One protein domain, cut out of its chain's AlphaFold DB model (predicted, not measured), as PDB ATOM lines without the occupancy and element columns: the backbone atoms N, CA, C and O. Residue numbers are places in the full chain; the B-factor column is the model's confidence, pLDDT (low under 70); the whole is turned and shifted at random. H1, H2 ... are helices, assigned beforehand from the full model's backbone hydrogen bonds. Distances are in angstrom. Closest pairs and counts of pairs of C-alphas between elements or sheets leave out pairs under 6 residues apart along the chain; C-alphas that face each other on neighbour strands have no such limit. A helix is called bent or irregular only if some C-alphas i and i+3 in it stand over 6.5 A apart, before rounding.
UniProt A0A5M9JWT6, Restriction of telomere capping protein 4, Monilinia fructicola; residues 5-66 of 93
ATOM      1  N   THR A   5     139.203 -33.631 201.608       86.94
ATOM      2  CA  THR A   5     137.947 -33.974 200.919       86.94
ATOM      3  C   THR A   5     137.968 -35.365 200.263       86.94
ATOM      4  O   THR A   5     137.007 -36.110 200.461       86.94
ATOM      5  N   PRO A   6     139.028 -35.796 199.544       90.75
ATOM      6  CA  PRO A   6     139.063 -37.135 198.951       90.75
ATOM      7  C   PRO A   6     139.072 -38.251 200.005       90.75
ATOM      8  O   PRO A   6     138.454 -39.297 199.809       90.75
ATOM      9  N   LYS A   7     139.732 -38.025 201.150       90.19
ATOM     10  CA  LYS A   7     139.794 -38.993 202.255       90.19
ATOM     11  C   LYS A   7     138.427 -39.169 202.917       90.19
ATOM     12  O   LYS A   7     138.009 -40.304 203.131       90.19
ATOM     13  N   LEU A   8     137.723 -38.063 203.169       88.00
ATOM     14  CA  LEU A   8     136.356 -38.069 203.699       88.00
ATOM     15  C   LEU A   8     135.394 -38.782 202.745       88.00
ATOM     16  O   LEU A   8     134.681 -39.683 203.171       88.00
ATOM     17  N   LYS A   9     135.437 -38.466 201.443       86.75
ATOM     18  CA  LYS A   9     134.593 -39.129 200.433       86.75
ATOM     19  C   LYS A   9     134.827 -40.640 200.365       86.75
ATOM     20  O   LYS A   9     133.870 -41.395 200.265       86.75
ATOM     21  N   LYS A  10     136.084 -41.091 200.465       90.06
ATOM     22  CA  LYS A  10     136.420 -42.524 200.481       90.06
ATOM     23  C   LYS A  10     135.895 -43.241 201.731       90.06
ATOM     24  O   LYS A  10     135.554 -44.416 201.648       90.06
ATOM     25  N   ARG A  11     135.865 -42.566 202.884       87.12
ATOM     26  CA  ARG A  11     135.395 -43.140 204.157       87.12
ATOM     27  C   ARG A  11     133.890 -43.015 204.362       87.12
ATOM     28  O   ARG A  11     133.337 -43.848 205.065       87.12
ATOM     29  N   ALA A  12     133.237 -42.055 203.713       85.94
ATOM     30  CA  ALA A  12     131.806 -41.804 203.842       85.94
ATOM     31  C   ALA A  12     130.898 -43.041 203.698       85.94
ATOM     32  O   ALA A  12     130.002 -43.170 204.523       85.94
ATOM     33  N   PRO A  13     131.107 -43.969 202.740       84.94
ATOM     34  CA  PRO A  13     130.257 -45.158 202.636       84.94
ATOM     35  C   PRO A  13     130.598 -46.270 203.645       84.94
ATOM     36  O   PRO A  13     129.822 -47.205 203.794       84.94
ATOM     37  N   ILE A  14     131.760 -46.208 204.302       91.62
ATOM     38  CA  ILE A  14     132.261 -47.261 205.206       91.62
ATOM     39  C   ILE A  14     132.005 -46.883 206.669       91.62
ATOM     40  O   ILE A  14     131.728 -47.738 207.507       91.62
ATOM     41  N   ASP A  15     132.132 -45.599 206.989       91.19
ATOM     42  CA  ASP A  15     131.985 -45.082 208.340       91.19
ATOM     43  C   ASP A  15     130.515 -44.781 208.646       91.19
ATOM     44  O   ASP A  15     129.882 -43.961 207.981       91.19
ATOM     45  N   ARG A  16     129.976 -45.429 209.683       90.81
ATOM     46  CA  ARG A  16     128.566 -45.305 210.072       90.81
ATOM     47  C   ARG A  16     128.166 -43.867 210.411       90.81
ATOM     48  O   ARG A  16     127.044 -43.473 210.100       90.81
ATOM     49  N   LEU A  17     129.038 -43.094 211.060       87.75
ATOM     50  CA  LEU A  17     128.725 -41.721 211.465       87.75
ATOM     51  C   LEU A  17     128.704 -40.796 210.249       87.75
ATOM     52  O   LEU A  17     127.776 -39.998 210.098       87.75
ATOM     53  N   ILE A  18     129.684 -40.953 209.354       90.38
ATOM     54  CA  ILE A  18     129.746 -40.170 208.116       90.38
ATOM     55  C   ILE A  18     128.580 -40.535 207.190       90.38
ATOM     56  O   ILE A  18     127.966 -39.640 206.614       90.38
ATOM     57  N   ALA A  19     128.235 -41.819 207.071       90.12
ATOM     58  CA  ALA A  19     127.109 -42.277 206.260       90.12
ATOM     59  C   ALA A  19     125.764 -41.731 206.768       90.12
ATOM     60  O   ALA A  19     124.910 -41.361 205.968       90.12
ATOM     61  N   ALA A  20     125.581 -41.653 208.092       90.19
ATOM     62  CA  ALA A  20     124.318 -41.233 208.695       90.19
ATOM     63  C   ALA A  20     124.058 -39.719 208.621       90.19
ATOM     64  O   ALA A  20     122.902 -39.314 208.521       90.19
ATOM     65  N   ARG A  21     125.098 -38.875 208.712       87.62
ATOM     66  CA  ARG A  21     124.939 -37.403 208.786       87.62
ATOM     67  C   ARG A  21     125.630 -36.621 207.673       87.62
ATOM     68  O   ARG A  21     125.447 -35.414 207.555       87.62
ATOM     69  N   GLY A  22     126.394 -37.308 206.837       89.75
ATOM     70  CA  GLY A  22     127.161 -36.721 205.754       89.75
ATOM     71  C   GLY A  22     128.536 -36.190 206.191       89.75
ATOM     72  O   GLY A  22     128.794 -35.964 207.377       89.75
ATOM     73  N   PRO A  23     129.448 -35.956 205.226       88.62
ATOM     74  CA  PRO A  23     130.817 -35.521 205.507       88.62
ATOM     75  C   PRO A  23     130.922 -34.164 206.201       88.62
ATOM     76  O   PRO A  23     131.813 -33.987 207.023       88.62
ATOM     77  N   THR A  24     130.038 -33.216 205.877       90.19
ATOM     78  CA  THR A  24     130.062 -31.866 206.463       90.19
ATOM     79  C   THR A  24     129.749 -31.915 207.952       90.19
ATOM     80  O   THR A  24     130.571 -31.488 208.755       90.19
ATOM     81  N   ALA A  25     128.630 -32.545 208.322       91.44
ATOM     82  CA  ALA A  25     128.237 -32.687 209.718       91.44
ATOM     83  C   ALA A  25     129.300 -33.438 210.533       91.44
ATOM     84  O   ALA A  25     129.590 -33.056 211.657       91.44
ATOM     85  N   PHE A  26     129.929 -34.469 209.957       91.19
ATOM     86  CA  PHE A  26     131.027 -35.177 210.618       91.19
ATOM     87  C   PHE A  26     132.253 -34.285 210.861       91.19
ATOM     88  O   PHE A  26     132.889 -34.376 211.911       91.19
ATOM     89  N   VAL A  27     132.605 -33.424 209.903       92.19
ATOM     90  CA  VAL A  27     133.717 -32.484 210.085       92.19
ATOM     91  C   VAL A  27     133.408 -31.509 211.215       92.19
ATOM     92  O   VAL A  27     134.229 -31.362 212.115       92.19
ATOM     93  N   GLU A  28     132.227 -30.902 211.194       92.06
ATOM     94  CA  GLU A  28     131.812 -29.902 212.183       92.06
ATOM     95  C   GLU A  28     131.658 -30.497 213.587       92.06
ATOM     96  O   GLU A  28     132.122 -29.907 214.558       92.06
ATOM     97  N   SER A  29     131.053 -31.681 213.710       91.50
ATOM     98  CA  SER A  29     130.724 -32.258 215.017       91.50
ATOM     99  C   SER A  29     131.805 -33.165 215.604       91.50
ATOM    100  O   SER A  29     131.679 -33.556 216.760       91.50
ATOM    101  N   VAL A  30     132.805 -33.581 214.817       92.69
ATOM    102  CA  VAL A  30     133.845 -34.527 215.267       92.69
ATOM    103  C   VAL A  30     135.238 -34.022 214.934       92.69
ATOM    104  O   VAL A  30     136.042 -33.815 215.835       92.69
ATOM    105  N   VAL A  31     135.543 -33.810 213.651       92.94
ATOM    106  CA  VAL A  31     136.923 -33.495 213.239       92.94
ATOM    107  C   VAL A  31     137.392 -32.179 213.845       92.94
ATOM    108  O   VAL A  31     138.518 -32.116 214.329       92.94
ATOM    109  N   VAL A  32     136.549 -31.146 213.826       94.38
ATOM    110  CA  VAL A  32     136.881 -29.844 214.410       94.38
ATOM    111  C   VAL A  32     137.138 -29.976 215.920       94.38
ATOM    112  O   VAL A  32     138.262 -29.671 216.312       94.38
ATOM    113  N   PRO A  33     136.216 -30.513 216.749       94.50
ATOM    114  CA  PRO A  33     136.476 -30.734 218.175       94.50
ATOM    115  C   PRO A  33     137.739 -31.549 218.478       94.50
ATOM    116  O   PRO A  33     138.528 -31.158 219.334       94.50
ATOM    117  N   GLU A  34     137.973 -32.655 217.767       95.81
ATOM    118  CA  GLU A  34     139.146 -33.503 218.025       95.81
ATOM    119  C   GLU A  34     140.457 -32.797 217.645       95.81
ATOM    120  O   GLU A  34     141.450 -32.909 218.360       95.81
ATOM    121  N   VAL A  35     140.472 -32.014 216.560       96.62
ATOM    122  CA  VAL A  35     141.632 -31.173 216.222       96.62
ATOM    123  C   VAL A  35     141.841 -30.085 217.275       96.62
ATOM    124  O   VAL A  35     142.984 -29.822 217.636       96.62
ATOM    125  N   THR A  36     140.775 -29.492 217.812       97.00
ATOM    126  CA  THR A  36     140.881 -28.512 218.900       97.00
ATOM    127  C   THR A  36     141.534 -29.117 220.143       97.00
ATOM    128  O   THR A  36     142.433 -28.497 220.704       97.00
ATOM    129  N   VAL A  37     141.166 -30.342 220.536       97.81
ATOM    130  CA  VAL A  37     141.834 -31.052 221.645       97.81
ATOM    131  C   VAL A  37     143.324 -31.242 221.351       97.81
ATOM    132  O   VAL A  37     144.152 -30.992 222.223       97.81
ATOM    133  N   LEU A  38     143.692 -31.635 220.125       98.00
ATOM    134  CA  LEU A  38     145.104 -31.778 219.745       98.00
ATOM    135  C   LEU A  38     145.877 -30.458 219.849       98.00
ATOM    136  O   LEU A  38     147.003 -30.470 220.341       98.00
ATOM    137  N   LEU A  39     145.271 -29.340 219.440       98.12
ATOM    138  CA  LEU A  39     145.880 -28.011 219.550       98.12
ATOM    139  C   LEU A  39     146.081 -27.600 221.013       98.12
ATOM    140  O   LEU A  39     147.166 -27.162 221.374       98.12
ATOM    141  N   ILE A  40     145.083 -27.818 221.874       98.25
ATOM    142  CA  ILE A  40     145.197 -27.539 223.315       98.25
ATOM    143  C   ILE A  40     146.331 -28.364 223.934       98.25
ATOM    144  O   ILE A  40     147.147 -27.829 224.684       98.25
ATOM    145  N   LYS A  41     146.421 -29.655 223.591       98.44
ATOM    146  CA  LYS A  41     147.510 -30.526 224.060       98.44
ATOM    147  C   LYS A  41     148.879 -30.001 223.631       98.44
ATOM    148  O   LYS A  41     149.799 -29.999 224.446       98.44
ATOM    149  N   GLU A  42     149.022 -29.584 222.374       98.31
ATOM    150  CA  GLU A  42     150.284 -29.072 221.828       98.31
ATOM    151  C   GLU A  42     150.699 -27.750 222.490       98.31
ATOM    152  O   GLU A  42     151.832 -27.630 222.965       98.31
ATOM    153  N   ASP A  43     149.771 -26.800 222.594       98.38
ATOM    154  CA  ASP A  43     150.049 -25.455 223.101       98.38
ATOM    155  C   ASP A  43     150.250 -25.435 224.621       98.38
ATOM    156  O   ASP A  43     151.180 -24.806 225.132       98.38
ATOM    157  N   MET A  44     149.395 -26.147 225.362       97.69
ATOM    158  CA  MET A  44     149.389 -26.123 226.830       97.69
ATOM    159  C   MET A  44     150.216 -27.252 227.454       97.69
ATOM    160  O   MET A  44     150.442 -27.241 228.663       97.69
ATOM    161  N   LYS A  45     150.712 -28.199 226.643       98.00
ATOM    162  CA  LYS A  45     151.531 -29.350 227.074       98.00
ATOM    163  C   LYS A  45     150.851 -30.210 228.142       98.00
ATOM    164  O   LYS A  45     151.498 -30.679 229.078       98.00
ATOM    165  N   VAL A  46     149.549 -30.411 227.987       98.19
ATOM    166  CA  VAL A  46     148.714 -31.220 228.881       98.19
ATOM    167  C   VAL A  46     148.384 -32.576 228.256       98.19
ATOM    168  O   VAL A  46     148.566 -32.793 227.052       98.19
ATOM    169  N   ASP A  47     147.902 -33.507 229.078       97.94
ATOM    170  CA  ASP A  47     147.376 -34.774 228.584       97.94
ATOM    171  C   ASP A  47     145.998 -34.609 227.916       97.94
ATOM    172  O   ASP A  47     145.450 -33.515 227.781       97.94
ATOM    173  N   GLU A  48     145.466 -35.712 227.395       96.88
ATOM    174  CA  GLU A  48     144.201 -35.683 226.666       96.88
ATOM    175  C   GLU A  48     142.988 -35.398 227.546       96.88
ATOM    176  O   GLU A  48     142.055 -34.745 227.082       96.88
ATOM    177  N   GLU A  49     142.990 -35.884 228.784       97.75
ATOM    178  CA  GLU A  49     141.864 -35.714 229.696       97.75
ATOM    179  C   GLU A  49     141.763 -34.248 230.119       97.75
ATOM    180  O   GLU A  49     140.722 -33.622 229.912       97.75
ATOM    181  N   ALA A  50     142.887 -33.659 230.533       97.75
ATOM    182  CA  ALA A  50     142.983 -32.240 230.853       97.75
ATOM    183  C   ALA A  50     142.650 -31.344 229.646       97.75
ATOM    184  O   ALA A  50     141.951 -30.343 229.785       97.75
ATOM    185  N   ALA A  51     143.085 -31.700 228.432       98.00
ATOM    186  CA  ALA A  51     142.731 -30.928 227.239       98.00
ATOM    187  C   ALA A  51     141.225 -30.946 226.931       98.00
ATOM    188  O   ALA A  51     140.681 -29.949 226.450       98.00
ATOM    189  N   ARG A  52     140.543 -32.070 227.193       96.69
ATOM    190  CA  ARG A  52     139.085 -32.175 227.032       96.69
ATOM    191  C   ARG A  52     138.345 -31.365 228.096       96.69
ATOM    192  O   ARG A  52     137.350 -30.730 227.754       96.69
ATOM    193  N   GLU A  53     138.842 -31.347 229.330       97.31
ATOM    194  CA  GLU A  53     138.307 -30.510 230.410       97.31
ATOM    195  C   GLU A  53     138.441 -29.017 230.073       97.31
ATOM    196  O   GLU A  53     137.437 -28.308 230.032       97.31
ATOM    197  N   ILE A  54     139.634 -28.572 229.667       97.00
ATOM    198  CA  ILE A  54     139.883 -27.185 229.235       97.00
ATOM    199  C   ILE A  54     138.961 -26.785 228.078       97.00
ATOM    200  O   ILE A  54     138.409 -25.681 228.075       97.00
ATOM    201  N   LEU A  55     138.772 -27.661 227.085       95.88
ATOM    202  CA  LEU A  55     137.850 -27.393 225.980       95.88
ATOM    203  C   LEU A  55     136.408 -27.234 226.477       95.88
ATOM    204  O   LEU A  55     135.694 -26.360 225.989       95.88
ATOM    205  N   GLN A  56     135.971 -28.064 227.425       94.50
ATOM    206  CA  GLN A  56     134.623 -28.003 227.981       94.50
ATOM    207  C   GLN A  56     134.396 -26.701 228.761       94.50
ATOM    208  O   GLN A  56     133.423 -26.002 228.479       94.50
ATOM    209  N   GLU A  57     135.318 -26.327 229.648       94.56
ATOM    210  CA  GLU A  57     135.264 -25.059 230.391       94.56
ATOM    211  C   GLU A  57     135.287 -23.848 229.446       94.56
ATOM    212  O   GLU A  57     134.530 -22.888 229.607       94.56
ATOM    213  N   SER A  58     136.105 -23.915 228.391       93.19
ATOM    214  CA  SER A  58     136.207 -22.846 227.392       93.19
ATOM    215  C   SER A  58     134.903 -22.621 226.624       93.19
ATOM    216  O   SER A  58     134.639 -21.493 226.204       93.19
ATOM    217  N   ARG A  59     134.070 -23.655 226.433       89.94
ATOM    218  CA  ARG A  59     132.760 -23.504 225.770       89.94
ATOM    219  C   ARG A  59     131.797 -22.685 226.616       89.94
ATOM    220  O   ARG A  59     131.140 -21.806 226.077       89.94
ATOM    221  N   GLU A  60     131.765 -22.929 227.923       87.44
ATOM    222  CA  GLU A  60     130.907 -22.179 228.846       87.44
ATOM    223  C   GLU A  60     131.284 -20.693 228.865       87.44
ATOM    224  O   GLU A  60     130.419 -19.821 228.802       87.44
ATOM    225  N   ILE A  61     132.587 -20.395 228.866       89.94
ATOM    226  CA  ILE A  61     133.088 -19.019 228.752       89.94
ATOM    227  C   ILE A  61     132.724 -18.421 227.387       89.94
ATOM    228  O   ILE A  61     132.288 -17.272 227.312       89.94
ATOM    229  N   GLY A  62     132.889 -19.189 226.308       89.62
ATOM    230  CA  GLY A  62     132.550 -18.765 224.950       89.62
ATOM    231  C   GLY A  62     131.084 -18.362 224.807       89.62
ATOM    232  O   GLY A  62     130.808 -17.304 224.244       89.62
ATOM    233  N   ASP A  63     130.169 -19.143 225.383       86.75
ATOM    234  CA  ASP A  63     128.730 -18.862 225.371       86.75
ATOM    235  C   ASP A  63     128.388 -17.560 226.114       86.75
ATOM    236  O   ASP A  63     127.510 -16.816 225.677       86.75
ATOM    237  N   LEU A  64     129.093 -17.257 227.211       86.44
ATOM    238  CA  LEU A  64     128.910 -16.016 227.974       86.44
ATOM    239  C   LEU A  64     129.475 -14.783 227.256       86.44
ATOM    240  O   LEU A  64     128.929 -13.689 227.375       86.44
ATOM    241  N   VAL A  65     130.603 -14.933 226.557       87.44
ATOM    242  CA  VAL A  65     131.303 -13.811 225.905       87.44
ATOM    243  C   VAL A  65     130.727 -13.513 224.522       87.44
ATOM    244  O   VAL A  65     130.706 -12.356 224.099       87.44
ATOM    245  N   ASN A  66     130.275 -14.539 223.810       84.19
ATOM    246  CA  ASN A  66     129.756 -14.437 222.456       84.19
ATOM    247  C   ASN A  66     128.429 -15.190 222.352       84.19
ATOM    248  O   ASN A  66     128.351 -16.260 221.746       84.19
TER     249      ASN A  66
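AT A GLANCE: This is residues 5 to 66 of the 93 residues of the protein "Restriction of telomere capping protein 4" of Monilinia fructicola (UniProt A0A5M9JWT6). A long kinked helix, H2, makes the longest axis of an open three-helix shape, with short H1 near its first residues and H3 turned across its far end. H1 and H3 are far from each other, and residues 56 to 66 stick out free. The printed part has 62 residues, is all helix in the order H1, H2, H3, and is loose: radius of gyration of the C-alphas 14.3 A, spans 35 by 26 by 17 A.

HOW THE PARTS SIT: H1, residues 5 to 11, only just touches H2, residues 16 to 44, with 3 pairs of C-alphas within 8 A; the closest are Leu 8 and Pro 23, 6.4 A apart. H2 touches H1 with residues 18 to 23 alone, and their lines stand at a steep tilt of 63 degrees, opposite ways. H2 has a kink of 125 degrees near residue 23 and is irregular: C-alphas 20 and 23 are 9.2 A apart. With residues 36 to 41 alone, H2 touches residues 48 to 55 of H3, residues 48 to 65, about perpendicular at 81 degrees; the closest C-alphas, Val 37 and Ala 51, are 5.7 A apart. H1 and H3 are apart. Every O i to N i+4 pair is within hydrogen-bond range in H1, 20 of 25 in H2 and 13 of 14 in H3.

IN THESE COORDINATES: H1 begins at C-alpha 5 (137.947, -33.974, 200.919). H2 is 32.9 A long and H3 25.4 A, ending at C-alpha 65 (131.303, -13.811, 225.905).

THE WHOLE: The C-alphas farthest apart, Ile 14 and Val 65, are 39.3 A apart. The printed part has no cut, both links are tight, and no printed residue is under 70 in pLDDT.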